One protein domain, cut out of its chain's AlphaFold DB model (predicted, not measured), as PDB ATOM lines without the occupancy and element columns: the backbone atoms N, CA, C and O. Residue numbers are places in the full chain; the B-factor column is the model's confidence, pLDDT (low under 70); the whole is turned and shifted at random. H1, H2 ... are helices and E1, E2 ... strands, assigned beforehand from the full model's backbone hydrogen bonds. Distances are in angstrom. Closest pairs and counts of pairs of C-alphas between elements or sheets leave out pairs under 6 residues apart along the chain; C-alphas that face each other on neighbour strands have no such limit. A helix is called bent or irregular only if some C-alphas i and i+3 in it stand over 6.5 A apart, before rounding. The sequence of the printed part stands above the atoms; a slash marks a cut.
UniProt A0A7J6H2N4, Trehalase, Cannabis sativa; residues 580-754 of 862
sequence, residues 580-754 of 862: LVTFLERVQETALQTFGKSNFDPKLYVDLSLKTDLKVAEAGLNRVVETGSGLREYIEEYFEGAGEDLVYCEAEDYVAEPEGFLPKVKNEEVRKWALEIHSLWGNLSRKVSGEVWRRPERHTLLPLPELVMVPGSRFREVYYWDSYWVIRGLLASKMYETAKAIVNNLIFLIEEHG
ATOM      1  N   LEU A 580     222.040 172.485 213.867       76.00
ATOM      2  CA  LEU A 580     221.886 171.679 215.074       76.00
ATOM      3  C   LEU A 580     220.766 170.629 214.978       76.00
ATOM      4  O   LEU A 580     220.991 169.482 215.340       76.00
ATOM      5  N   VAL A 581     219.581 170.967 214.465       71.56
ATOM      6  CA  VAL A 581     218.445 170.026 214.393       71.56
ATOM      7  C   VAL A 581     218.775 168.849 213.477       71.56
ATOM      8  O   VAL A 581     218.580 167.699 213.857       71.56
ATOM      9  N   THR A 582     219.353 169.122 212.305       70.94
ATOM     10  CA  THR A 582     219.811 168.072 211.377       70.94
ATOM     11  C   THR A 582     220.893 167.195 212.001       70.94
ATOM     12  O   THR A 582     220.966 165.995 211.742       70.94
ATOM     13  N   PHE A 583     221.745 167.777 212.839       80.06
ATOM     14  CA  PHE A 583     222.746 167.020 213.566       80.06
ATOM     15  C   PHE A 583     222.141 166.134 214.663       80.06
ATOM     16  O   PHE A 583     222.476 164.953 214.741       80.06
ATOM     17  N   LEU A 584     221.202 166.655 215.456       82.06
ATOM     18  CA  LEU A 584     220.498 165.891 216.487       82.06
ATOM     19  C   LEU A 584     219.677 164.737 215.898       82.06
ATOM     20  O   LEU A 584     219.600 163.677 216.513       82.06
ATOM     21  N   GLU A 585     219.122 164.888 214.691       79.50
ATOM     22  CA  GLU A 585     218.482 163.786 213.955       79.50
ATOM     23  C   GLU A 585     219.468 162.644 213.666       79.50
ATOM     24  O   GLU A 585     219.129 161.479 213.859       79.50
ATOM     25  N   ARG A 586     220.718 162.957 213.295       84.88
ATOM     26  CA  ARG A 586     221.764 161.937 213.105       84.88
ATOM     27  C   ARG A 586     222.130 161.252 214.419       84.88
ATOM     28  O   ARG A 586     222.210 160.030 214.457       84.88
ATOM     29  N   VAL A 587     222.306 162.017 215.502       85.75
ATOM     30  CA  VAL A 587     222.561 161.459 216.846       85.75
ATOM     31  C   VAL A 587     221.415 160.531 217.263       85.75
ATOM     32  O   VAL A 587     221.646 159.434 217.772       85.75
ATOM     33  N   GLN A 588     220.176 160.944 216.998       86.94
ATOM     34  CA  GLN A 588     218.967 160.176 217.259       86.94
ATOM     35  C   GLN A 588     218.921 158.866 216.451       86.94
ATOM     36  O   GLN A 588     218.583 157.821 217.007       86.94
ATOM     37  N   GLU A 589     219.265 158.895 215.161       84.69
ATOM     38  CA  GLU A 589     219.348 157.697 214.316       84.69
ATOM     39  C   GLU A 589     220.406 156.714 214.828       84.69
ATOM     40  O   GLU A 589     220.113 155.522 214.967       84.69
ATOM     41  N   THR A 590     221.597 157.206 215.180       84.94
ATOM     42  CA  THR A 590     222.657 156.385 215.780       84.94
ATOM     43  C   THR A 590     222.183 155.763 217.095       84.94
ATOM     44  O   THR A 590     222.306 154.556 217.290       84.94
ATOM     45  N   ALA A 591     221.539 156.541 217.969       85.31
ATOM     46  CA  ALA A 591     220.996 156.041 219.229       85.31
ATOM     47  C   ALA A 591     219.921 154.965 219.047       85.31
ATOM     48  O   ALA A 591     219.917 153.970 219.776       85.31
ATOM     49  N   LEU A 592     219.034 155.124 218.063       84.62
ATOM     50  CA  LEU A 592     218.026 154.118 217.742       84.62
ATOM     51  C   LEU A 592     218.669 152.800 217.285       84.62
ATOM     52  O   LEU A 592     218.215 151.729 217.693       84.62
ATOM     53  N   GLN A 593     219.716 152.877 216.460       84.75
ATOM     54  CA  GLN A 593     220.454 151.705 215.978       84.75
ATOM     55  C   GLN A 593     221.213 151.005 217.113       84.75
ATOM     56  O   GLN A 593     221.184 149.780 217.197       84.75
ATOM     57  N   THR A 594     221.841 151.768 218.012       84.56
ATOM     58  CA  THR A 594     222.671 151.224 219.096       84.56
ATOM     59  C   THR A 594     221.859 150.679 220.277       84.56
ATOM     60  O   THR A 594     222.179 149.612 220.797       84.56
ATOM     61  N   PHE A 595     220.820 151.388 220.736       84.06
ATOM     62  CA  PHE A 595     220.069 151.017 221.949       84.06
ATOM     63  C   PHE A 595     218.791 150.218 221.677       84.06
ATOM     64  O   PHE A 595     218.234 149.611 222.597       84.06
ATOM     65  N   GLY A 596     218.324 150.208 220.427       79.75
ATOM     66  CA  GLY A 596     217.066 149.584 220.042       79.75
ATOM     67  C   GLY A 596     215.831 150.354 220.526       79.75
ATOM     68  O   GLY A 596     215.870 151.222 221.397       79.75
ATOM     69  N   LYS A 597     214.677 150.014 219.948       75.50
ATOM     70  CA  LYS A 597     213.423 150.770 220.113       75.50
ATOM     71  C   LYS A 597     212.857 150.773 221.541       75.50
ATOM     72  O   LYS A 597     212.121 151.686 221.890       75.50
ATOM     73  N   SER A 598     213.152 149.759 222.355       72.81
ATOM     74  CA  SER A 598     212.586 149.621 223.707       72.81
ATOM     75  C   SER A 598     213.194 150.578 224.736       72.81
ATOM     76  O   SER A 598     212.542 150.853 225.736       72.81
ATOM     77  N   ASN A 599     214.402 151.097 224.488       67.50
ATOM     78  CA  ASN A 599     215.153 151.956 225.416       67.50
ATOM     79  C   ASN A 599     215.471 153.336 224.810       67.50
ATOM     80  O   ASN A 599     216.452 153.976 225.181       67.50
ATOM     81  N   PHE A 600     214.665 153.780 223.846       79.00
ATOM     82  CA  PHE A 600     214.901 154.987 223.061       79.00
ATOM     83  C   PHE A 600     213.668 155.901 223.100       79.00
ATOM     84  O   PHE A 600     212.592 155.511 222.645       79.00
ATOM     85  N   ASP A 601     213.832 157.127 223.611       79.00
ATOM     86  CA  ASP A 601     212.848 158.206 223.460       79.00
ATOM     87  C   ASP A 601     213.399 159.266 222.490       79.00
ATOM     88  O   ASP A 601     214.324 159.993 222.857       79.00
ATOM     89  N   PRO A 602     212.831 159.415 221.278       77.81
ATOM     90  CA  PRO A 602     213.311 160.395 220.311       77.81
ATOM     91  C   PRO A 602     213.234 161.842 220.826       77.81
ATOM     92  O   PRO A 602     214.063 162.662 220.433       77.81
ATOM     93  N   LYS A 603     212.283 162.175 221.712       77.88
ATOM     94  CA  LYS A 603     212.135 163.545 222.234       77.88
ATOM     95  C   LYS A 603     213.343 163.956 223.072       77.88
ATOM     96  O   LYS A 603     213.780 165.092 222.963       77.88
ATOM     97  N   LEU A 604     213.926 163.026 223.829       81.81
ATOM     98  CA  LEU A 604     215.088 163.311 224.670       81.81
ATOM     99  C   LEU A 604     216.287 163.800 223.849       81.81
ATOM    100  O   LEU A 604     216.969 164.713 224.285       81.81
ATOM    101  N   TYR A 605     216.500 163.243 222.655       84.19
ATOM    102  CA  TYR A 605     217.631 163.601 221.791       84.19
ATOM    103  C   TYR A 605     217.463 164.952 221.091       84.19
ATOM    104  O   TYR A 605     218.446 165.639 220.855       84.19
ATOM    105  N   VAL A 606     216.232 165.341 220.753       78.56
ATOM    106  CA  VAL A 606     215.960 166.636 220.097       78.56
ATOM    107  C   VAL A 606     216.030 167.801 221.095       78.56
ATOM    108  O   VAL A 606     216.252 168.941 220.696       78.56
ATOM    109  N   ASP A 607     215.897 167.503 222.387       79.56
ATOM    110  CA  ASP A 607     215.993 168.468 223.486       79.56
ATOM    111  C   ASP A 607     217.424 168.621 224.028       79.56
ATOM    112  O   ASP A 607     217.641 169.325 225.013       79.56
ATOM    113  N   LEU A 608     218.406 167.929 223.440       85.12
ATOM    114  CA  LEU A 608     219.794 168.053 223.866       85.12
ATOM    115  C   LEU A 608     220.372 169.394 223.413       85.12
ATOM    116  O   LEU A 608     220.346 169.733 222.228       85.12
ATOM    117  N   SER A 609     220.963 170.109 224.363       87.44
ATOM    118  CA  SER A 609     221.741 171.319 224.106       87.44
ATOM    119  C   SER A 609     223.225 170.979 224.007       87.44
ATOM    120  O   SER A 609     223.710 170.092 224.707       87.44
ATOM    121  N   LEU A 610     223.965 171.648 223.125       88.38
ATOM    122  CA  LEU A 610     225.399 171.399 222.966       88.38
ATOM    123  C   LEU A 610     226.226 172.082 224.063       88.38
ATOM    124  O   LEU A 610     226.115 173.286 224.269       88.38
ATOM    125  N   LYS A 611     227.185 171.354 224.647       91.50
ATOM    126  CA  LYS A 611     228.233 171.931 225.517       91.50
ATOM    127  C   LYS A 611     229.301 172.703 224.732       91.50
ATOM    128  O   LYS A 611     230.019 173.541 225.277       91.50
ATOM    129  N   THR A 612     229.439 172.403 223.441       88.88
ATOM    130  CA  THR A 612     230.508 172.903 222.562       88.88
ATOM    131  C   THR A 612     229.960 173.356 221.206       88.88
ATOM    132  O   THR A 612     228.759 173.338 220.965       88.88
ATOM    133  N   ASP A 613     230.831 173.787 220.301       87.25
ATOM    134  CA  ASP A 613     230.421 174.179 218.956       87.25
ATOM    135  C   ASP A 613     230.032 172.961 218.112       87.25
ATOM    136  O   ASP A 613     230.689 171.917 218.140       87.25
ATOM    137  N   LEU A 614     228.998 173.127 217.285       84.44
ATOM    138  CA  LEU A 614     228.410 172.064 216.464       84.44
ATOM    139  C   LEU A 614     229.448 171.253 215.673       84.44
ATOM    140  O   LEU A 614     229.410 170.027 215.676       84.44
ATOM    141  N   LYS A 615     230.418 171.924 215.040       86.25
ATOM    142  CA  LYS A 615     231.462 171.255 214.241       86.25
ATOM    143  C   LYS A 615     232.330 170.309 215.072       86.25
ATOM    144  O   LYS A 615     232.789 169.286 214.565       86.25
ATOM    145  N   VAL A 616     232.577 170.659 216.333       89.62
ATOM    146  CA  VAL A 616     233.375 169.843 217.255       89.62
ATOM    147  C   VAL A 616     232.572 168.610 217.664       89.62
ATOM    148  O   VAL A 616     233.090 167.497 217.595       89.62
ATOM    149  N   ALA A 617     231.290 168.793 217.987       88.62
ATOM    150  CA  ALA A 617     230.390 167.689 218.302       88.62
ATOM    151  C   ALA A 617     230.200 166.731 217.112       88.62
ATOM    152  O   ALA A 617     230.228 165.514 217.303       88.62
ATOM    153  N   GLU A 618     230.089 167.244 215.882       88.19
ATOM    154  CA  GLU A 618     230.015 166.434 214.656       88.19
ATOM    155  C   GLU A 618     231.260 165.568 214.445       88.19
ATOM    156  O   GLU A 618     231.154 164.382 214.124       88.19
ATOM    157  N   ALA A 619     232.448 166.145 214.645       87.44
ATOM    158  CA  ALA A 619     233.704 165.406 214.566       87.44
ATOM    159  C   ALA A 619     233.824 164.349 215.677       87.44
ATOM    160  O   ALA A 619     234.426 163.296 215.463       87.44
ATOM    161  N   GLY A 620     233.250 164.613 216.855       86.81
ATOM    162  CA  GLY A 620     233.107 163.636 217.934       86.81
ATOM    163  C   GLY A 620     232.244 162.445 217.521       86.81
ATOM    164  O   GLY A 620     232.718 161.316 217.598       86.81
ATOM    165  N   LEU A 621     231.042 162.687 216.978       86.75
ATOM    166  CA  LEU A 621     230.103 161.624 216.588       86.75
ATOM    167  C   LEU A 621     230.710 160.672 215.548       86.75
ATOM    168  O   LEU A 621     230.570 159.461 215.660       86.75
ATOM    169  N   ASN A 622     231.446 161.209 214.571       83.25
ATOM    170  CA  ASN A 622     232.100 160.406 213.530       83.25
ATOM    171  C   ASN A 622     233.204 159.470 214.069       83.25
ATOM    172  O   ASN A 622     233.666 158.599 213.336       83.25
ATOM    173  N   ARG A 623     233.663 159.669 215.313       82.38
ATOM    174  CA  ARG A 623     234.676 158.836 215.984       82.38
ATOM    175  C   ARG A 623     234.071 157.817 216.953       82.38
ATOM    176  O   ARG A 623     234.809 156.989 217.481       82.38
ATOM    177  N   VAL A 624     232.759 157.871 217.193       80.38
ATOM    178  CA  VAL A 624     232.068 156.955 218.108       80.38
ATOM    179  C   VAL A 624     232.042 155.552 217.504       80.38
ATOM    180  O   VAL A 624     231.550 155.344 216.398       80.38
ATOM    181  N   VAL A 625     232.558 154.572 218.247       62.69
ATOM    182  CA  VAL A 625     232.382 153.148 217.929       62.69
ATOM    183  C   VAL A 625     230.943 152.771 218.281       62.69
ATOM    184  O   VAL A 625     230.512 153.108 219.384       62.69
ATOM    185  N   GLU A 626     230.224 152.071 217.391       65.62
ATOM    186  CA  GLU A 626     228.807 151.647 217.509       65.62
ATOM    187  C   GLU A 626     228.540 150.656 218.671       65.62
ATOM    188  O   GLU A 626     227.981 149.573 218.520       65.62
ATOM    189  N   THR A 627     228.964 151.019 219.875       72.31
ATOM    190  CA  THR A 627     228.746 150.310 221.128       72.31
ATOM    191  C   THR A 627     227.871 151.176 222.024       72.31
ATOM    192  O   THR A 627     227.957 152.406 222.014       72.31
ATOM    193  N   GLY A 628     227.036 150.541 222.846       72.12
ATOM    194  CA  GLY A 628     226.159 151.270 223.763       72.12
ATOM    195  C   GLY A 628     226.894 152.093 224.830       72.12
ATOM    196  O   GLY A 628     226.311 153.029 225.366       72.12
ATOM    197  N   SER A 629     228.144 151.765 225.169       80.06
ATOM    198  CA  SER A 629     228.971 152.571 226.080       80.06
ATOM    199  C   SER A 629     229.557 153.794 225.377       80.06
ATOM    200  O   SER A 629     229.390 154.901 225.877       80.06
ATOM    201  N   GLY A 630     230.130 153.621 224.180       85.25
ATOM    202  CA  GLY A 630     230.754 154.719 223.438       85.25
ATOM    203  C   GLY A 630     229.777 155.838 223.073       85.25
ATOM    204  O   GLY A 630     230.116 157.013 223.176       85.25
ATOM    205  N   LEU A 631     228.532 155.499 222.712       87.00
ATOM    206  CA  LEU A 631     227.522 156.522 222.429       87.00
ATOM    207  C   LEU A 631     227.048 157.257 223.696       87.00
ATOM    208  O   LEU A 631     226.733 158.441 223.622       87.00
ATOM    209  N   ARG A 632     227.011 156.586 224.856       86.94
ATOM    210  CA  ARG A 632     226.668 157.236 226.133       86.94
ATOM    211  C   ARG A 632     227.739 158.232 226.560       86.94
ATOM    212  O   ARG A 632     227.397 159.374 226.837       86.94
ATOM    213  N   GLU A 633     229.005 157.821 226.524       88.75
ATOM    214  CA  GLU A 633     230.151 158.693 226.821       88.75
ATOM    215  C   GLU A 633     230.165 159.916 225.898       88.75
ATOM    216  O   GLU A 633     230.319 161.043 226.358       88.75
ATOM    217  N   TYR A 634     229.898 159.711 224.606       92.25
ATOM    218  CA  TYR A 634     229.762 160.800 223.646       92.25
ATOM    219  C   TYR A 634     228.628 161.773 224.009       92.25
ATOM    220  O   TYR A 634     228.819 162.988 223.999       92.25
ATOM    221  N   ILE A 635     227.437 161.271 224.343       89.75
ATOM    222  CA  ILE A 635     226.324 162.150 224.720       89.75
ATOM    223  C   ILE A 635     226.681 162.954 225.979       89.75
ATOM    224  O   ILE A 635     226.470 164.164 226.009       89.75
ATOM    225  N   GLU A 636     227.272 162.303 226.981       90.00
ATOM    226  CA  GLU A 636     227.704 162.943 228.226       90.00
ATOM    227  C   GLU A 636     228.804 163.991 228.007       90.00
ATOM    228  O   GLU A 636     228.784 165.043 228.649       90.00
ATOM    229  N   GLU A 637     229.744 163.754 227.090       92.50
ATOM    230  CA  GLU A 637     230.834 164.684 226.778       92.50
ATOM    231  C   GLU A 637     230.332 165.931 226.029       92.50
ATOM    232  O   GLU A 637     230.721 167.053 226.363       92.50
ATOM    233  N   TYR A 638     229.449 165.757 225.040       92.50
ATOM    234  CA  TYR A 638     229.117 166.813 224.073       92.50
ATOM    235  C   TYR A 638     227.787 167.531 224.324       92.50
ATOM    236  O   TYR A 638     227.599 168.627 223.787       92.50
ATOM    237  N   PHE A 639     226.889 166.973 225.141       91.94
ATOM    238  CA  PHE A 639     225.563 167.540 225.383       91.94
ATOM    239  C   PHE A 639     225.274 167.792 226.863       91.94
ATOM    240  O   PHE A 639     225.772 167.107 227.759       91.94
ATOM    241  N   GLU A 640     224.461 168.811 227.112       88.19
ATOM    242  CA  GLU A 640     223.792 169.057 228.387       88.19
ATOM    243  C   GLU A 640     222.551 168.164 228.522       88.19
ATOM    244  O   GLU A 640     222.086 167.554 227.553       88.19
ATOM    245  N   GLY A 641     222.015 168.070 229.741       81.44
ATOM    246  CA  GLY A 641     220.774 167.347 229.992       81.44
ATOM    247  C   GLY A 641     219.598 167.954 229.223       81.44
ATOM    248  O   GLY A 641     219.516 169.164 229.019       81.44
ATOM    249  N   ALA A 642     218.656 167.111 228.801       77.31
ATOM    250  CA  ALA A 642     217.446 167.584 228.139       77.31
ATOM    251  C   ALA A 642     216.600 168.445 229.098       77.31
ATOM    252  O   ALA A 642     216.088 167.930 230.098       77.31
ATOM    253  N   GLY A 643     216.407 169.723 228.759       74.19
ATOM    254  CA  GLY A 643     215.658 170.690 229.568       74.19
ATOM    255  C   GLY A 643     216.490 171.658 230.410       74.19
ATOM    256  O   GLY A 643     215.894 172.467 231.113       74.19
ATOM    257  N   GLU A 644     217.825 171.596 230.357       82.38
ATOM    258  CA  GLU A 644     218.722 172.563 231.030       82.38
ATOM    259  C   GLU A 644     218.637 173.981 230.417       82.38
ATOM    260  O   GLU A 644     219.045 174.978 231.013       82.38
ATOM    261  N   ASP A 645     218.038 174.092 229.230       81.38
ATOM    262  CA  ASP A 645     217.692 175.342 228.556       81.38
ATOM    263  C   ASP A 645     216.456 176.046 229.157       81.38
ATOM    264  O   ASP A 645     216.183 177.207 228.828       81.38
ATOM    265  N   LEU A 646     215.756 175.400 230.099       84.62
ATOM    266  CA  LEU A 646     214.671 175.969 230.898       84.62
ATOM    267  C   LEU A 646     214.989 175.932 232.392       84.62
ATOM    268  O   LEU A 646     215.247 174.886 232.980       84.62
ATOM    269  N   VAL A 647     214.836 177.075 233.051       87.88
ATOM    270  CA  VAL A 647     215.051 177.213 234.494       87.88
ATOM    271  C   VAL A 647     213.708 177.294 235.209       87.88
ATOM    272  O   VAL A 647     212.776 177.954 234.741       87.88
ATOM    273  N   TYR A 648     213.594 176.620 236.354       86.75
ATOM    274  CA  TYR A 648     212.448 176.784 237.246       86.75
ATOM    275  C   TYR A 648     212.317 178.240 237.700       86.75
ATOM    276  O   TYR A 648     213.304 178.866 238.089       86.75
ATOM    277  N   CYS A 649     211.098 178.771 237.687       86.12
ATOM    278  CA  CYS A 649     210.810 180.073 238.269       86.12
ATOM    279  C   CYS A 649     209.416 180.077 238.891       86.12
ATOM    280  O   CYS A 649     208.473 179.540 238.312       86.12
ATOM    281  N   GLU A 650     209.277 180.726 240.040       84.62
ATOM    282  CA  GLU A 650     207.961 181.001 240.606       84.62
ATOM    283  C   GLU A 650     207.291 182.135 239.822       84.62
ATOM    284  O   GLU A 650     207.947 183.090 239.398       84.62
ATOM    285  N   ALA A 651     205.987 182.006 239.592       88.00
ATOM    286  CA  ALA A 651     205.203 183.041 238.937       88.00
ATOM    287  C   ALA A 651     204.878 184.149 239.950       88.00
ATOM    288  O   ALA A 651     204.358 183.863 241.026       88.00
ATOM    289  N   GLU A 652     205.186 185.403 239.616       86.56
ATOM    290  CA  GLU A 652     205.139 186.530 240.566       86.56
ATOM    291  C   GLU A 652     203.734 186.809 241.122       86.56
ATOM    292  O   GLU A 652     203.594 187.287 242.245       86.56
ATOM    293  N   ASP A 653     202.690 186.486 240.357       92.81
ATOM    294  CA  ASP A 653     201.284 186.649 240.736       92.81
ATOM    295  C   ASP A 653     200.639 185.357 241.278       92.81
ATOM    296  O   ASP A 653     199.416 185.286 241.423       92.81
ATOM    297  N   TYR A 654     201.434 184.327 241.591       93.00
ATOM    298  CA  TYR A 654     200.936 183.109 242.229       93.00
ATOM    299  C   TYR A 654     200.606 183.347 243.710       93.00
ATOM    300  O   TYR A 654     201.450 183.759 244.503       93.00
ATOM    301  N   VAL A 655     199.379 183.009 244.108       92.00
ATOM    302  CA  VAL A 655     198.909 183.074 245.498       92.00
ATOM    303  C   VAL A 655     198.224 181.758 245.829       92.00
ATOM    304  O   VAL A 655     197.267 181.407 245.158       92.00
ATOM    305  N   ALA A 656     198.663 181.051 246.875       90.00
ATOM    306  CA  ALA A 656     198.171 179.702 247.189       90.00
ATOM    307  C   ALA A 656     196.636 179.608 247.335       90.00
ATOM    308  O   ALA A 656     196.036 178.621 246.911       90.00
ATOM    309  N   GLU A 657     196.004 180.642 247.899       90.12
ATOM    310  CA  GLU A 657     194.547 180.789 247.977       90.12
ATOM    311  C   GLU A 657     194.129 182.190 247.491       90.12
ATOM    312  O   GLU A 657     194.036 183.121 248.295       90.12
ATOM    313  N   PRO A 658     193.887 182.383 246.181       90.12
ATOM    314  CA  PRO A 658     193.573 183.702 245.641       90.12
ATOM    315  C   PRO A 658     192.220 184.228 246.141       90.12
ATOM    316  O   PRO A 658     191.219 183.500 246.191       90.12
ATOM    317  N   GLU A 659     192.148 185.524 246.447       88.69
ATOM    318  CA  GLU A 659     190.881 186.168 246.792       88.69
ATOM    319  C   GLU A 659     189.894 186.072 245.615       88.69
ATOM    320  O   GLU A 659     190.233 186.293 244.450       88.69
ATOM    321  N   GLY A 660     188.648 185.681 245.901       84.56
ATOM    322  CA  GLY A 660     187.645 185.479 244.854       84.56
ATOM    323  C   GLY A 660     187.961 184.322 243.896       84.56
ATOM    324  O   GLY A 660     187.441 184.313 242.778       84.56
ATOM    325  N   PHE A 661     188.792 183.351 244.297       90.62
ATOM    326  CA  PHE A 661     189.032 182.124 243.532       90.62
ATOM    327  C   PHE A 661     187.753 181.283 243.419       90.62
ATOM    328  O   PHE A 661     187.160 180.880 244.432       90.62
ATOM    329  N   LEU A 662     187.334 181.047 242.169       89.06
ATOM    330  CA  LEU A 662     186.167 180.255 241.771       89.06
ATOM    331  C   LEU A 662     184.928 180.500 242.657       89.06
ATOM    332  O   LEU A 662     184.456 179.583 243.338       89.06
ATOM    333  N   PRO A 663     184.355 181.721 242.680       85.81
ATOM    334  CA  PRO A 663     183.341 182.114 243.667       85.81
ATOM    335  C   PRO A 663     182.022 181.330 243.532       85.81
ATOM    336  O   PRO A 663     181.205 181.306 244.463       85.81
ATOM    337  N   LYS A 664     181.816 180.683 242.377       85.00
ATOM    338  CA  LYS A 664     180.671 179.816 242.070       85.00
ATOM    339  C   LYS A 664     180.809 178.387 242.608       85.00
ATOM    340  O   LYS A 664     179.806 177.681 242.649       85.00
ATOM    341  N   VAL A 665     182.003 177.955 243.018       86.75
ATOM    342  CA  VAL A 665     182.226 176.640 243.639       86.75
ATOM    343  C   VAL A 665     181.902 176.748 245.130       86.75
ATOM    344  O   VAL A 665     182.671 177.340 245.889       86.75
ATOM    345  N   LYS A 666     180.746 176.213 245.544       84.12
ATOM    346  CA  LYS A 666     180.295 176.230 246.949       84.12
ATOM    347  C   LYS A 666     180.670 174.963 247.714       84.12
ATOM    348  O   LYS A 666     180.982 175.049 248.895       84.12
ATOM    349  N   ASN A 667     180.719 173.816 247.039       87.94
ATOM    350  CA  ASN A 667     181.163 172.560 247.638       87.94
ATOM    351  C   ASN A 667     182.650 172.601 248.057       87.94
ATOM    352  O   ASN A 667     183.534 172.805 247.220       87.94
ATOM    353  N   GLU A 668     182.924 172.351 249.339       87.69
ATOM    354  CA  GLU A 668     184.273 172.423 249.923       87.69
ATOM    355  C   GLU A 668     185.253 171.392 249.345       87.69
ATOM    356  O   GLU A 668     186.414 171.724 249.103       87.69
ATOM    357  N   GLU A 669     184.812 170.161 249.055       89.25
ATOM    358  CA  GLU A 669     185.703 169.144 248.476       89.25
ATOM    359  C   GLU A 669     186.144 169.522 247.058       89.25
ATOM    360  O   GLU A 669     187.305 169.341 246.686       89.25
ATOM    361  N   VAL A 670     185.218 170.066 246.262       89.12
ATOM    362  CA  VAL A 670     185.504 170.533 244.899       89.12
ATOM    363  C   VAL A 670     186.384 171.778 244.937       89.12
ATOM    364  O   VAL A 670     187.294 171.898 244.119       89.12
ATOM    365  N   ARG A 671     186.172 172.676 245.909       90.69
ATOM    366  CA  ARG A 671     187.036 173.845 246.129       90.69
ATOM    367  C   ARG A 671     188.462 173.421 246.485       90.69
ATOM    368  O   ARG A 671     189.403 173.931 245.887       90.69
ATOM    369  N   LYS A 672     188.623 172.442 247.381       92.31
ATOM    370  CA  LYS A 672     189.932 171.868 247.725       92.31
ATOM    371  C   LYS A 672     190.608 171.227 246.512       92.31
ATOM    372  O   LYS A 672     191.777 171.486 246.260       92.31
ATOM    373  N   TRP A 673     189.868 170.452 245.719       93.62
ATOM    374  CA  TRP A 673     190.390 169.880 244.475       93.62
ATOM    375  C   TRP A 673     190.848 170.954 243.480       93.62
ATOM    376  O   TRP A 673     191.912 170.822 242.878       93.62
ATOM    377  N   ALA A 674     190.085 172.036 243.331       93.12
ATOM    378  CA  ALA A 674     190.466 173.144 242.467       93.12
ATOM    379  C   ALA A 674     191.736 173.861 242.954       93.12
ATOM    380  O   ALA A 674     192.563 174.227 242.123       93.12
ATOM    381  N   LEU A 675     191.924 174.012 244.272       93.88
ATOM    382  CA  LEU A 675     193.163 174.539 244.860       93.88
ATOM    383  C   LEU A 675     194.356 173.595 244.631       93.88
ATOM    384  O   LEU A 675     195.452 174.050 244.311       93.88
ATOM    385  N   GLU A 676     194.142 172.278 244.700       93.31
ATOM    386  CA  GLU A 676     195.177 171.294 244.359       93.31
ATOM    387  C   GLU A 676     195.580 171.396 242.876       93.31
ATOM    388  O   GLU A 676     196.771 171.387 242.571       93.31
ATOM    389  N   ILE A 677     194.630 171.587 241.950       92.88
ATOM    390  CA  ILE A 677     194.945 171.852 240.532       92.88
ATOM    391  C   ILE A 677     195.665 173.194 240.369       92.88
ATOM    392  O   ILE A 677     196.643 173.273 239.630       92.88
ATOM    393  N   HIS A 678     195.207 174.243 241.053       93.50
ATOM    394  CA  HIS A 678     195.825 175.567 241.025       93.50
ATOM    395  C   HIS A 678     197.300 175.524 241.457       93.50
ATOM    396  O   HIS A 678     198.143 176.155 240.822       93.50
ATOM    397  N   SER A 679     197.639 174.712 242.465       91.56
ATOM    398  CA  SER A 679     199.027 174.531 242.914       91.56
ATOM    399  C   SER A 679     199.970 173.968 241.841       91.56
ATOM    400  O   SER A 679     201.180 174.180 241.907       91.56
ATOM    401  N   LEU A 680     199.435 173.311 240.803       90.31
ATOM    402  CA  LEU A 680     200.245 172.771 239.712       90.31
ATOM    403  C   LEU A 680     200.868 173.867 238.839       90.31
ATOM    404  O   LEU A 680     201.906 173.609 238.233       90.31
ATOM    405  N   TRP A 681     200.309 175.085 238.793       90.31
ATOM    406  CA  TRP A 681     200.874 176.179 237.987       90.31
ATOM    407  C   TRP A 681     202.295 176.552 238.413       90.31
ATOM    408  O   TRP A 681     203.150 176.780 237.554       90.31
ATOM    409  N   GLY A 682     202.586 176.510 239.718       84.00
ATOM    410  CA  GLY A 682     203.939 176.723 240.232       84.00
ATOM    411  C   GLY A 682     204.939 175.698 239.689       84.00
ATOM    412  O   GLY A 682     206.066 176.044 239.357       84.00
ATOM    413  N   ASN A 683     204.521 174.444 239.493       82.56
ATOM    414  CA  ASN A 683     205.388 173.380 238.974       82.56
ATOM    415  C   ASN A 683     205.614 173.451 237.458       82.56
ATOM    416  O   ASN A 683     206.585 172.869 236.964       82.56
ATOM    417  N   LEU A 684     204.751 174.152 236.721       87.19
ATOM    418  CA  LEU A 684     204.805 174.291 235.260       87.19
ATOM    419  C   LEU A 684     205.479 175.592 234.794       87.19
ATOM    420  O   LEU A 684     205.785 175.739 233.614       87.19
ATOM    421  N   SER A 685     205.747 176.511 235.720       89.50
ATOM    422  CA  SER A 685     206.357 177.811 235.442       89.50
ATOM    423  C   SER A 685     207.856 177.682 235.157       89.50
ATOM    424  O   SER A 685     208.605 177.092 235.943       89.50
ATOM    425  N   ARG A 686     208.312 178.193 234.010       89.31
ATOM    426  CA  ARG A 686     209.725 178.183 233.593       89.31
ATOM    427  C   ARG A 686     210.138 179.525 232.992       89.31
ATOM    428  O   ARG A 686     209.313 180.250 232.447       89.31
ATOM    429  N   LYS A 687     211.435 179.827 233.020       89.50
ATOM    430  CA  LYS A 687     212.067 180.890 232.223       89.50
ATOM    431  C   LYS A 687     213.110 180.272 231.301       89.50
ATOM    432  O   LYS A 687     213.766 179.301 231.672       89.50
ATOM    433  N   VAL A 688     213.262 180.837 230.107       85.44
ATOM    434  CA  VAL A 688     214.329 180.432 229.186       85.44
ATOM    435  C   VAL A 688     215.682 180.805 229.794       85.44
ATOM    436  O   VAL A 688     215.861 181.924 230.279       85.44
ATOM    437  N   SER A 689     216.622 179.859 229.799       86.94
ATOM    438  CA  SER A 689     217.975 180.069 230.315       86.94
ATOM    439  C   SER A 689     218.672 181.215 229.579       86.94
ATOM    440  O   SER A 689     218.547 181.370 228.363       86.94
ATOM    441  N   GLY A 690     219.471 182.004 230.304       84.88
ATOM    442  CA  GLY A 690     220.280 183.069 229.707       84.88
ATOM    443  C   GLY A 690     221.283 182.557 228.664       84.88
ATOM    444  O   GLY A 690     221.702 183.321 227.798       84.88
ATOM    445  N   GLU A 691     221.645 181.270 228.701       83.12
ATOM    446  CA  GLU A 691     222.538 180.681 227.697       83.12
ATOM    447  C   GLU A 691     221.886 180.574 226.318       83.12
ATOM    448  O   GLU A 691     222.543 180.873 225.323       83.12
ATOM    449  N   VAL A 692     220.577 180.309 226.254       80.12
ATOM    450  CA  VAL A 692     219.819 180.279 224.991       80.12
ATOM    451  C   VAL A 692     219.888 181.627 224.274       80.12
ATOM    452  O   VAL A 692     219.973 181.684 223.052       80.12
ATOM    453  N   TRP A 693     219.929 182.725 225.032       77.88
ATOM    454  CA  TRP A 693     220.104 184.071 224.490       77.88
ATOM    455  C   TRP A 693     221.540 184.360 224.042       77.88
ATOM    456  O   TRP A 693     221.746 185.058 223.051       77.88
ATOM    457  N   ARG A 694     222.544 183.851 224.767       84.81
ATOM    458  CA  ARG A 694     223.966 184.094 224.460       84.81
ATOM    459  C   ARG A 694     224.484 183.241 223.307       84.81
ATOM    460  O   ARG A 694     225.361 183.698 222.574       84.81
ATOM    461  N   ARG A 695     223.996 182.004 223.195       81.56
ATOM    462  CA  ARG A 695     224.477 180.960 222.280       81.56
ATOM    463  C   ARG A 695     223.317 180.195 221.626       81.56
ATOM    464  O   ARG A 695     223.284 178.966 221.706       81.56
ATOM    465  N   PRO A 696     222.361 180.872 220.962       71.75
ATOM    466  CA  PRO A 696     221.176 180.222 220.394       71.75
ATOM    467  C   PRO A 696     221.512 179.102 219.396       71.75
ATOM    468  O   PRO A 696     220.725 178.184 219.206       71.75
ATOM    469  N   GLU A 697     222.697 179.118 218.781       73.00
ATOM    470  CA  GLU A 697     223.176 178.067 217.884       73.00
ATOM    471  C   GLU A 697     223.389 176.696 218.554       73.00
ATOM    472  O   GLU A 697     223.508 175.691 217.847       73.00
ATOM    473  N   ARG A 698     223.458 176.651 219.892       82.88
ATOM    474  CA  ARG A 698     223.656 175.434 220.700       82.88
ATOM    475  C   ARG A 698     222.360 174.823 221.221       82.88
ATOM    476  O   ARG A 698     222.401 173.703 221.727       82.88
ATOM    477  N   HIS A 699     221.240 175.527 221.072       81.44
ATOM    478  CA  HIS A 699     219.952 175.147 221.638       81.44
ATOM    479  C   HIS A 699     218.905 174.967 220.537       81.44
ATOM    480  O   HIS A 699     218.928 175.634 219.500       81.44
ATOM    481  N   THR A 700     217.974 174.040 220.750       76.56
ATOM    482  CA  THR A 700     216.790 173.885 219.891       76.56
ATOM    483  C   THR A 700     215.614 174.725 220.383       76.56
ATOM    484  O   THR A 700     214.741 175.075 219.584       76.56
ATOM    485  N   LEU A 701     215.607 175.085 221.670       77.25
ATOM    486  CA  LEU A 701     214.664 176.019 222.263       77.25
ATOM    487  C   LEU A 701     214.916 177.442 221.760       77.25
ATOM    488  O   LEU A 701     216.054 177.905 221.686       77.25
ATOM    489  N   LEU A 702     213.836 178.147 221.433       76.69
ATOM    490  CA  LEU A 702     213.924 179.538 221.011       76.69
ATOM    491  C   LEU A 702     213.970 180.493 222.207       76.69
ATOM    492  O   LEU A 702     213.314 180.233 223.220       76.69
ATOM    493  N   PRO A 703     214.684 181.626 222.077       77.31
ATOM    494  CA  PRO A 703     214.636 182.689 223.069       77.31
ATOM    495  C   PRO A 703     213.202 183.196 223.263       77.31
ATOM    496  O   PRO A 703     212.505 183.468 222.287       77.31
ATOM    497  N   LEU A 704     212.764 183.331 224.516       82.00
ATOM    498  CA  LEU A 704     211.478 183.930 224.879       82.00
ATOM    499  C   LEU A 704     211.684 184.908 226.040       82.00
ATOM    500  O   LEU A 704     212.332 184.530 227.023       82.00
ATOM    501  N   PRO A 705     211.238 186.173 225.906       82.75
ATOM    502  CA  PRO A 705     211.591 187.241 226.844       82.75
ATOM    503  C   PRO A 705     210.913 187.095 228.205       82.75
ATOM    504  O   PRO A 705     211.469 187.523 229.214       82.75
ATOM    505  N   GLU A 706     209.736 186.479 228.240       89.00
ATOM    506  CA  GLU A 706     208.917 186.365 229.439       89.00
ATOM    507  C   GLU A 706     208.847 184.924 229.953       89.00
ATOM    508  O   GLU A 706     209.216 183.962 229.270       89.00
ATOM    509  N   LEU A 707     208.310 184.763 231.163       89.88
ATOM    510  CA  LEU A 707     207.992 183.455 231.735       89.88
ATOM    511  C   LEU A 707     207.088 182.636 230.799       89.88
ATOM    512  O   LEU A 707     206.172 183.151 230.153       89.88
ATOM    513  N   VAL A 708     207.328 181.329 230.770       86.56
ATOM    514  CA  VAL A 708     206.553 180.354 230.008       86.56
ATOM    515  C   VAL A 708     205.900 179.332 230.930       86.56
ATOM    516  O   VAL A 708     206.410 179.012 232.003       86.56
ATOM    517  N   MET A 709     204.783 178.775 230.472       86.88
ATOM    518  CA  MET A 709     204.166 177.600 231.076       86.88
ATOM    519  C   MET A 709     204.435 176.401 230.184       86.88
ATOM    520  O   MET A 709     204.015 176.386 229.025       86.88
ATOM    521  N   VAL A 710     205.138 175.402 230.715       84.81
ATOM    522  CA  VAL A 710     205.307 174.139 229.995       84.81
ATOM    523  C   VAL A 710     204.062 173.265 230.179       84.81
ATOM    524  O   VAL A 710     203.497 173.243 231.274       84.81
ATOM    525  N   PRO A 711     203.637 172.498 229.161       74.31
ATOM    526  CA  PRO A 711     202.470 171.631 229.285       74.31
ATOM    527  C   PRO A 711     202.647 170.543 230.347       74.31
ATOM    528  O   PRO A 711     201.672 170.153 230.975       74.31
ATOM    529  N   GLY A 712     203.876 170.064 230.576       74.56
ATOM    530  CA  GLY A 712     204.213 169.136 231.657       74.56
ATOM    531  C   GLY A 712     205.103 167.964 231.230       74.56
ATOM    532  O   GLY A 712     205.022 167.459 230.108       74.56
ATOM    533  N   SER A 713     205.926 167.494 232.176       70.38
ATOM    534  CA  SER A 713     206.772 166.293 232.081       70.38
ATOM    535  C   SER A 713     207.645 166.237 230.807       70.38
ATOM    536  O   SER A 713     208.644 166.950 230.741       70.38
ATOM    537  N   ARG A 714     207.305 165.411 229.802       74.56
ATOM    538  CA  ARG A 714     208.082 165.206 228.557       74.56
ATOM    539  C   ARG A 714     208.144 166.446 227.656       74.56
ATOM    540  O   ARG A 714     209.059 166.548 226.842       74.56
ATOM    541  N   PHE A 715     207.174 167.350 227.777       75.38
ATOM    542  CA  PHE A 715     207.088 168.569 226.976       75.38
ATOM    543  C   PHE A 715     207.710 169.731 227.749       75.38
ATOM    544  O   PHE A 715     207.201 170.140 228.794       75.38
ATOM    545  N   ARG A 716     208.824 170.233 227.222       75.12
ATOM    546  CA  ARG A 716     209.711 171.250 227.796       75.12
ATOM    547  C   ARG A 716     209.842 172.421 226.825       75.12
ATOM    548  O   ARG A 716     210.921 172.919 226.548       75.12
ATOM    549  N   GLU A 717     208.714 172.829 226.267       73.31
ATOM    550  CA  GLU A 717     208.626 173.889 225.275       73.31
ATOM    551  C   GLU A 717     207.282 174.604 225.410       73.31
ATOM    552  O   GLU A 717     206.327 174.061 225.975       73.31
ATOM    553  N   VAL A 718     207.183 175.812 224.855       69.88
ATOM    554  CA  VAL A 718     205.884 176.470 224.693       69.88
ATOM    555  C   VAL A 718     205.095 175.737 223.620       69.88
ATOM    556  O   VAL A 718     205.491 175.682 222.455       69.88
ATOM    557  N   TYR A 719     203.946 175.193 224.009       72.56
ATOM    558  CA  TYR A 719     203.047 174.521 223.086       72.56
ATOM    559  C   TYR A 719     201.887 175.455 222.740       72.56
ATOM    560  O   TYR A 719     201.009 175.719 223.564       72.56
ATOM    561  N   TYR A 720     201.884 175.987 221.514       74.50
ATOM    562  CA  TYR A 720     200.897 176.986 221.089       74.50
ATOM    563  C   TYR A 720     199.457 176.493 221.255       74.50
ATOM    564  O   TYR A 720     198.617 177.214 221.788       74.50
ATOM    565  N   TRP A 721     199.182 175.244 220.858       71.38
ATOM    566  CA  TRP A 721     197.858 174.646 221.043       71.38
ATOM    567  C   TRP A 721     197.441 174.637 222.523       71.38
ATOM    568  O   TRP A 721     196.313 174.991 222.836       71.38
ATOM    569  N   ASP A 722     198.355 174.317 223.443       79.56
ATOM    570  CA  ASP A 722     198.088 174.273 224.892       79.56
ATOM    571  C   ASP A 722     197.825 175.665 225.491       79.56
ATOM    572  O   ASP A 722     197.003 175.831 226.397       79.56
ATOM    573  N   SER A 723     198.486 176.684 224.933       84.38
ATOM    574  CA  SER A 723     198.573 178.035 225.499       84.38
ATOM    575  C   SER A 723     197.204 178.669 225.760       84.38
ATOM    576  O   SER A 723     197.023 179.321 226.786       84.38
ATOM    577  N   TYR A 724     196.204 178.444 224.896       86.94
ATOM    578  CA  TYR A 724     194.853 178.982 225.105       86.94
ATOM    579  C   TYR A 724     194.205 178.462 226.398       86.94
ATOM    580  O   TYR A 724     193.649 179.241 227.177       86.94
ATOM    581  N   TRP A 725     194.275 177.153 226.653       89.62
ATOM    582  CA  TRP A 725     193.648 176.562 227.838       89.62
ATOM    583  C   TRP A 725     194.440 176.848 229.104       89.62
ATOM    584  O   TRP A 725     193.824 177.097 230.140       89.62
ATOM    585  N   VAL A 726     195.770 176.902 229.015       90.25
ATOM    586  CA  VAL A 726     196.613 177.389 230.112       90.25
ATOM    587  C   VAL A 726     196.218 178.818 230.489       90.25
ATOM    588  O   VAL A 726     195.893 179.058 231.647       90.25
ATOM    589  N   ILE A 727     196.108 179.737 229.522       91.50
ATOM    590  CA  ILE A 727     195.641 181.113 229.764       91.50
ATOM    591  C   ILE A 727     194.261 181.112 230.432       91.50
ATOM    592  O   ILE A 727     194.069 181.782 231.444       91.50
ATOM    593  N   ARG A 728     193.297 180.327 229.934       91.06
ATOM    594  CA  ARG A 728     191.961 180.217 230.557       91.06
ATOM    595  C   ARG A 728     192.032 179.744 232.015       91.06
ATOM    596  O   ARG A 728     191.301 180.272 232.853       91.06
ATOM    597  N   GLY A 729     192.910 178.792 232.316       92.75
ATOM    598  CA  GLY A 729     193.171 178.300 233.669       92.75
ATOM    599  C   GLY A 729     193.812 179.333 234.591       92.75
ATOM    600  O   GLY A 729     193.397 179.465 235.744       92.75
ATOM    601  N   LEU A 730     194.781 180.089 234.076       93.19
ATOM    602  CA  LEU A 730     195.452 181.174 234.792       93.19
ATOM    603  C   LEU A 730     194.481 182.310 235.123       93.19
ATOM    604  O   LEU A 730     194.444 182.772 236.259       93.19
ATOM    605  N   LEU A 731     193.606 182.680 234.183       93.31
ATOM    606  CA  LEU A 731     192.548 183.667 234.422       93.31
ATOM    607  C   LEU A 731     191.563 183.207 235.509       93.31
ATOM    608  O   LEU A 731     191.194 183.995 236.380       93.31
ATOM    609  N   ALA A 732     191.167 181.929 235.498       92.25
ATOM    610  CA  ALA A 732     190.355 181.340 236.568       92.25
ATOM    611  C   ALA A 732     191.107 181.304 237.918       92.25
ATOM    612  O   ALA A 732     190.495 181.430 238.976       92.25
ATOM    613  N   SER A 733     192.438 181.206 237.864       94.06
ATOM    614  CA  SER A 733     193.365 181.229 239.003       94.06
ATOM    615  C   SER A 733     193.775 182.622 239.474       94.06
ATOM    616  O   SER A 733     194.549 182.715 240.417       94.06
ATOM    617  N   LYS A 734     193.270 183.692 238.844       94.12
ATOM    618  CA  LYS A 734     193.645 185.092 239.126       94.12
ATOM    619  C   LYS A 734     195.119 185.438 238.844       94.12
ATOM    620  O   LYS A 734     195.599 186.461 239.312       94.12
ATOM    621  N   MET A 735     195.804 184.638 238.026       93.75
ATOM    622  CA  MET A 735     197.195 184.854 237.602       93.75
ATOM    623  C   MET A 735     197.238 185.642 236.280       93.75
ATOM    624  O   MET A 735     197.477 185.090 235.199       93.75
ATOM    625  N   TYR A 736     196.875 186.925 236.346       93.62
ATOM    626  CA  TYR A 736     196.693 187.790 235.176       93.62
ATOM    627  C   TYR A 736     198.002 188.218 234.503       93.62
ATOM    628  O   TYR A 736     198.062 188.251 233.271       93.62
ATOM    629  N   GLU A 737     199.045 188.518 235.278       93.44
ATOM    630  CA  GLU A 737     200.345 188.928 234.739       93.44
ATOM    631  C   GLU A 737     201.043 187.740 234.083       93.44
ATOM    632  O   GLU A 737     201.585 187.859 232.986       93.44
ATOM    633  N   THR A 738     200.905 186.548 234.664       92.31
ATOM    634  CA  THR A 738     201.405 185.316 234.049       92.31
ATOM    635  C   THR A 738     200.670 184.974 232.749       92.31
ATOM    636  O   THR A 738     201.291 184.582 231.760       92.31
ATOM    637  N   ALA A 739     199.347 185.174 232.687       91.50
ATOM    638  CA  ALA A 739     198.602 185.014 231.437       91.50
ATOM    639  C   ALA A 739     199.066 186.012 230.358       91.50
ATOM    640  O   ALA A 739     199.195 185.650 229.185       91.50
ATOM    641  N   LYS A 740     199.355 187.256 230.754       91.81
ATOM    642  CA  LYS A 740     199.878 188.306 229.873       91.81
ATOM    643  C   LYS A 740     201.295 187.998 229.384       91.81
ATOM    644  O   LYS A 740     201.554 188.179 228.200       91.81
ATOM    645  N   ALA A 741     202.166 187.464 230.239       89.69
ATOM    646  CA  ALA A 741     203.505 186.999 229.874       89.69
ATOM    647  C   ALA A 741     203.466 185.952 228.745       89.69
ATOM    648  O   ALA A 741     204.193 186.075 227.759       89.69
ATOM    649  N   ILE A 742     202.546 184.980 228.822       88.31
ATOM    650  CA  ILE A 742     202.351 183.996 227.743       88.31
ATOM    651  C   ILE A 742     201.942 184.696 226.443       88.31
ATOM    652  O   ILE A 742     202.524 184.422 225.397       88.31
ATOM    653  N   VAL A 743     200.978 185.620 226.489       85.62
ATOM    654  CA  VAL A 743     200.541 186.370 225.296       85.62
ATOM    655  C   VAL A 743     201.679 187.212 224.711       85.62
ATOM    656  O   VAL A 743     201.864 187.203 223.497       85.62
ATOM    657  N   ASN A 744     202.475 187.879 225.550       85.94
ATOM    658  CA  ASN A 744     203.634 188.662 225.123       85.94
ATOM    659  C   ASN A 744     204.682 187.789 224.424       85.94
ATOM    660  O   ASN A 744     205.185 188.175 223.375       85.94
ATOM    661  N   ASN A 745     204.951 186.586 224.938       81.81
ATOM    662  CA  ASN A 745     205.821 185.616 224.273       81.81
ATOM    663  C   ASN A 745     205.286 185.203 222.889       81.81
ATOM    664  O   ASN A 745     206.057 185.073 221.942       81.81
ATOM    665  N   LEU A 746     203.966 185.032 222.734       77.75
ATOM    666  CA  LEU A 746     203.362 184.739 221.425       77.75
ATOM    667  C   LEU A 746     203.484 185.921 220.453       77.75
ATOM    668  O   LEU A 746     203.748 185.703 219.271       77.75
ATOM    669  N   ILE A 747     203.310 187.154 220.939       69.50
ATOM    670  CA  ILE A 747     203.513 188.378 220.149       69.50
ATOM    671  C   ILE A 747     204.974 188.480 219.708       69.50
ATOM    672  O   ILE A 747     205.227 188.641 218.519       69.50
ATOM    673  N   PHE A 748     205.919 188.280 220.628       68.00
ATOM    674  CA  PHE A 748     207.352 188.275 220.341       68.00
ATOM    675  C   PHE A 748     207.713 187.274 219.233       68.00
ATOM    676  O   PHE A 748     208.403 187.628 218.283       68.00
ATOM    677  N   LEU A 749     207.182 186.045 219.278       59.56
ATOM    678  CA  LEU A 749     207.399 185.056 218.210       59.56
ATOM    679  C   LEU A 749     206.861 185.527 216.847       59.56
ATOM    680  O   LEU A 749     207.473 185.259 215.813       59.56
ATOM    681  N   ILE A 750     205.725 186.227 216.824       49.44
ATOM    682  CA  ILE A 750     205.173 186.802 215.588       49.44
ATOM    683  C   ILE A 750     206.062 187.935 215.075       49.44
ATOM    684  O   ILE A 750     206.296 188.011 213.872       49.44
ATOM    685  N   GLU A 751     206.544 188.803 215.957       50.81
ATOM    686  CA  GLU A 751     207.391 189.940 215.592       50.81
ATOM    687  C   GLU A 751     208.761 189.481 215.074       50.81
ATOM    688  O   GLU A 751     209.189 189.924 214.009       50.81
ATOM    689  N   GLU A 752     209.399 188.528 215.756       51.00
ATOM    690  CA  GLU A 752     210.742 188.038 215.418       51.00
ATOM    691  C   GLU A 752     210.760 187.007 214.283       51.00
ATOM    692  O   GLU A 752     211.730 186.913 213.527       51.00
ATOM    693  N   HIS A 753     209.709 186.191 214.147       49.19
ATOM    694  CA  HIS A 753     209.702 185.061 213.205       49.19
ATOM    695  C   HIS A 753     208.552 185.100 212.191       49.19
ATOM    696  O   HIS A 753     208.527 184.300 211.255       49.19
ATOM    697  N   GLY A 754     207.614 186.042 212.318       37.50
ATOM    698  CA  GLY A 754     206.493 186.235 211.392       37.50
ATOM    699  C   GLY A 754     205.311 185.283 211.598       37.50
ATOM    700  O   GLY A 754     204.343 185.352 210.839       37.50
TER     701      GLY A 754
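Overview. This is residues 580 to 754 of the 862 residues of the protein "Trehalase" of Cannabis sativa (UniProt A0A7J6H2N4). Two groups of helices lie at opposite ends of an elongated domain, with a small two-stranded ribbon, E1 and E2, and loops between them. At one end H1, H3 and H4 run side by side at shallow tilts, crosswise to the domain's longest axis, with their centres in a triangle, and short H2 is beside H1; at the other, the hairpin of H7 and H8 lies near the long helix H5, which leads back from the far end into E2. The 175 printed residues hold eight named helices and two named strands in the order H1 H2 H3 H4 E1 H5 E2 H6 H7 H8; the sheet, E1 - E2, is antiparallel and the class is mostly helix. The whole is loose, with a radius of gyration of the C-alphas of 19.9 A and spans of 64 by 38 by 23 A.

Along the chain. H1, residues 580 to 595, begins at C-alpha 580 (221.886, 171.679, 215.074) and is 21.9 A long. H2 is residues 602 to 606, H3 614 to 621, and H4 628 to 638, 15.8 A long. E1 is residues 646 to 648. H5, residues 668 to 684, runs 25.3 A from C-alpha 668 (184.273, 172.423, 249.923) and is neither bent nor irregular, but only just: C-alphas 679 and 682 are 6.0 A apart. E2 is residues 685 to 688 and H6 690 to 694. H7, residues 720 to 732, is 19.2 A long and only just irregular, with C-alphas 721 and 724 6.7 A apart. H8, residues 736 to 753, is 25.7 A long and ends at C-alpha 753 (209.702, 185.061, 213.205).

Arrangement. H1 touches H2 with residues 581 to 588 alone; the closest C-alphas, of Gln 588 and Tyr 605, are 5.8 A apart. H1 and H3 only just touch, with 3 pairs of C-alphas within 8 A, the closest being those of Leu 580 and Leu 614, 6.7 A. H1 touches H4 with residues 591 to 595 alone, closest at the C-alphas of Thr 594 and Gly 628, 5.8 A, at a shallow tilt of 24 degrees, opposite ways. H3 and H4 form a helical hairpin, closest at the C-alphas of Ala 617 and Tyr 638, 6.0 A. E1 and E2 are antiparallel at 139 degrees, with N 647 and O 687 within hydrogen-bond range at 2.8 A. Residues 685 to 686 of E2 also pair antiparallel with residues 708 to 709. H6 touches no helix. H5 and H7 are near each other, with 7 pairs of C-alphas within 10 A. H7 and H8 form a helical hairpin at a shallow tilt of 22 degrees, closest at the C-alphas of Ile 727 and Ala 739, 5.2 A; H8 touches H7 with residues 736 to 742 alone. In H1, H2, H3, H6 and H8 every O i to N i+4 pair is within hydrogen-bond range; the figures are 6 of 7 in H4, 9 of 13 in H5 and 7 of 9 in H7.

Size, cuts and confidence. The two C-alphas farthest apart, of Arg 623 and Lys 666, are 65.0 A apart. The printed part has no cut. The links E1 to H5, 19 residues, and H6 to H7, 25 residues, are long. Mean pLDDT of the printed part is 83.2; it is under 70 at residues 599, 625 to 626, 718 and 747 to 754.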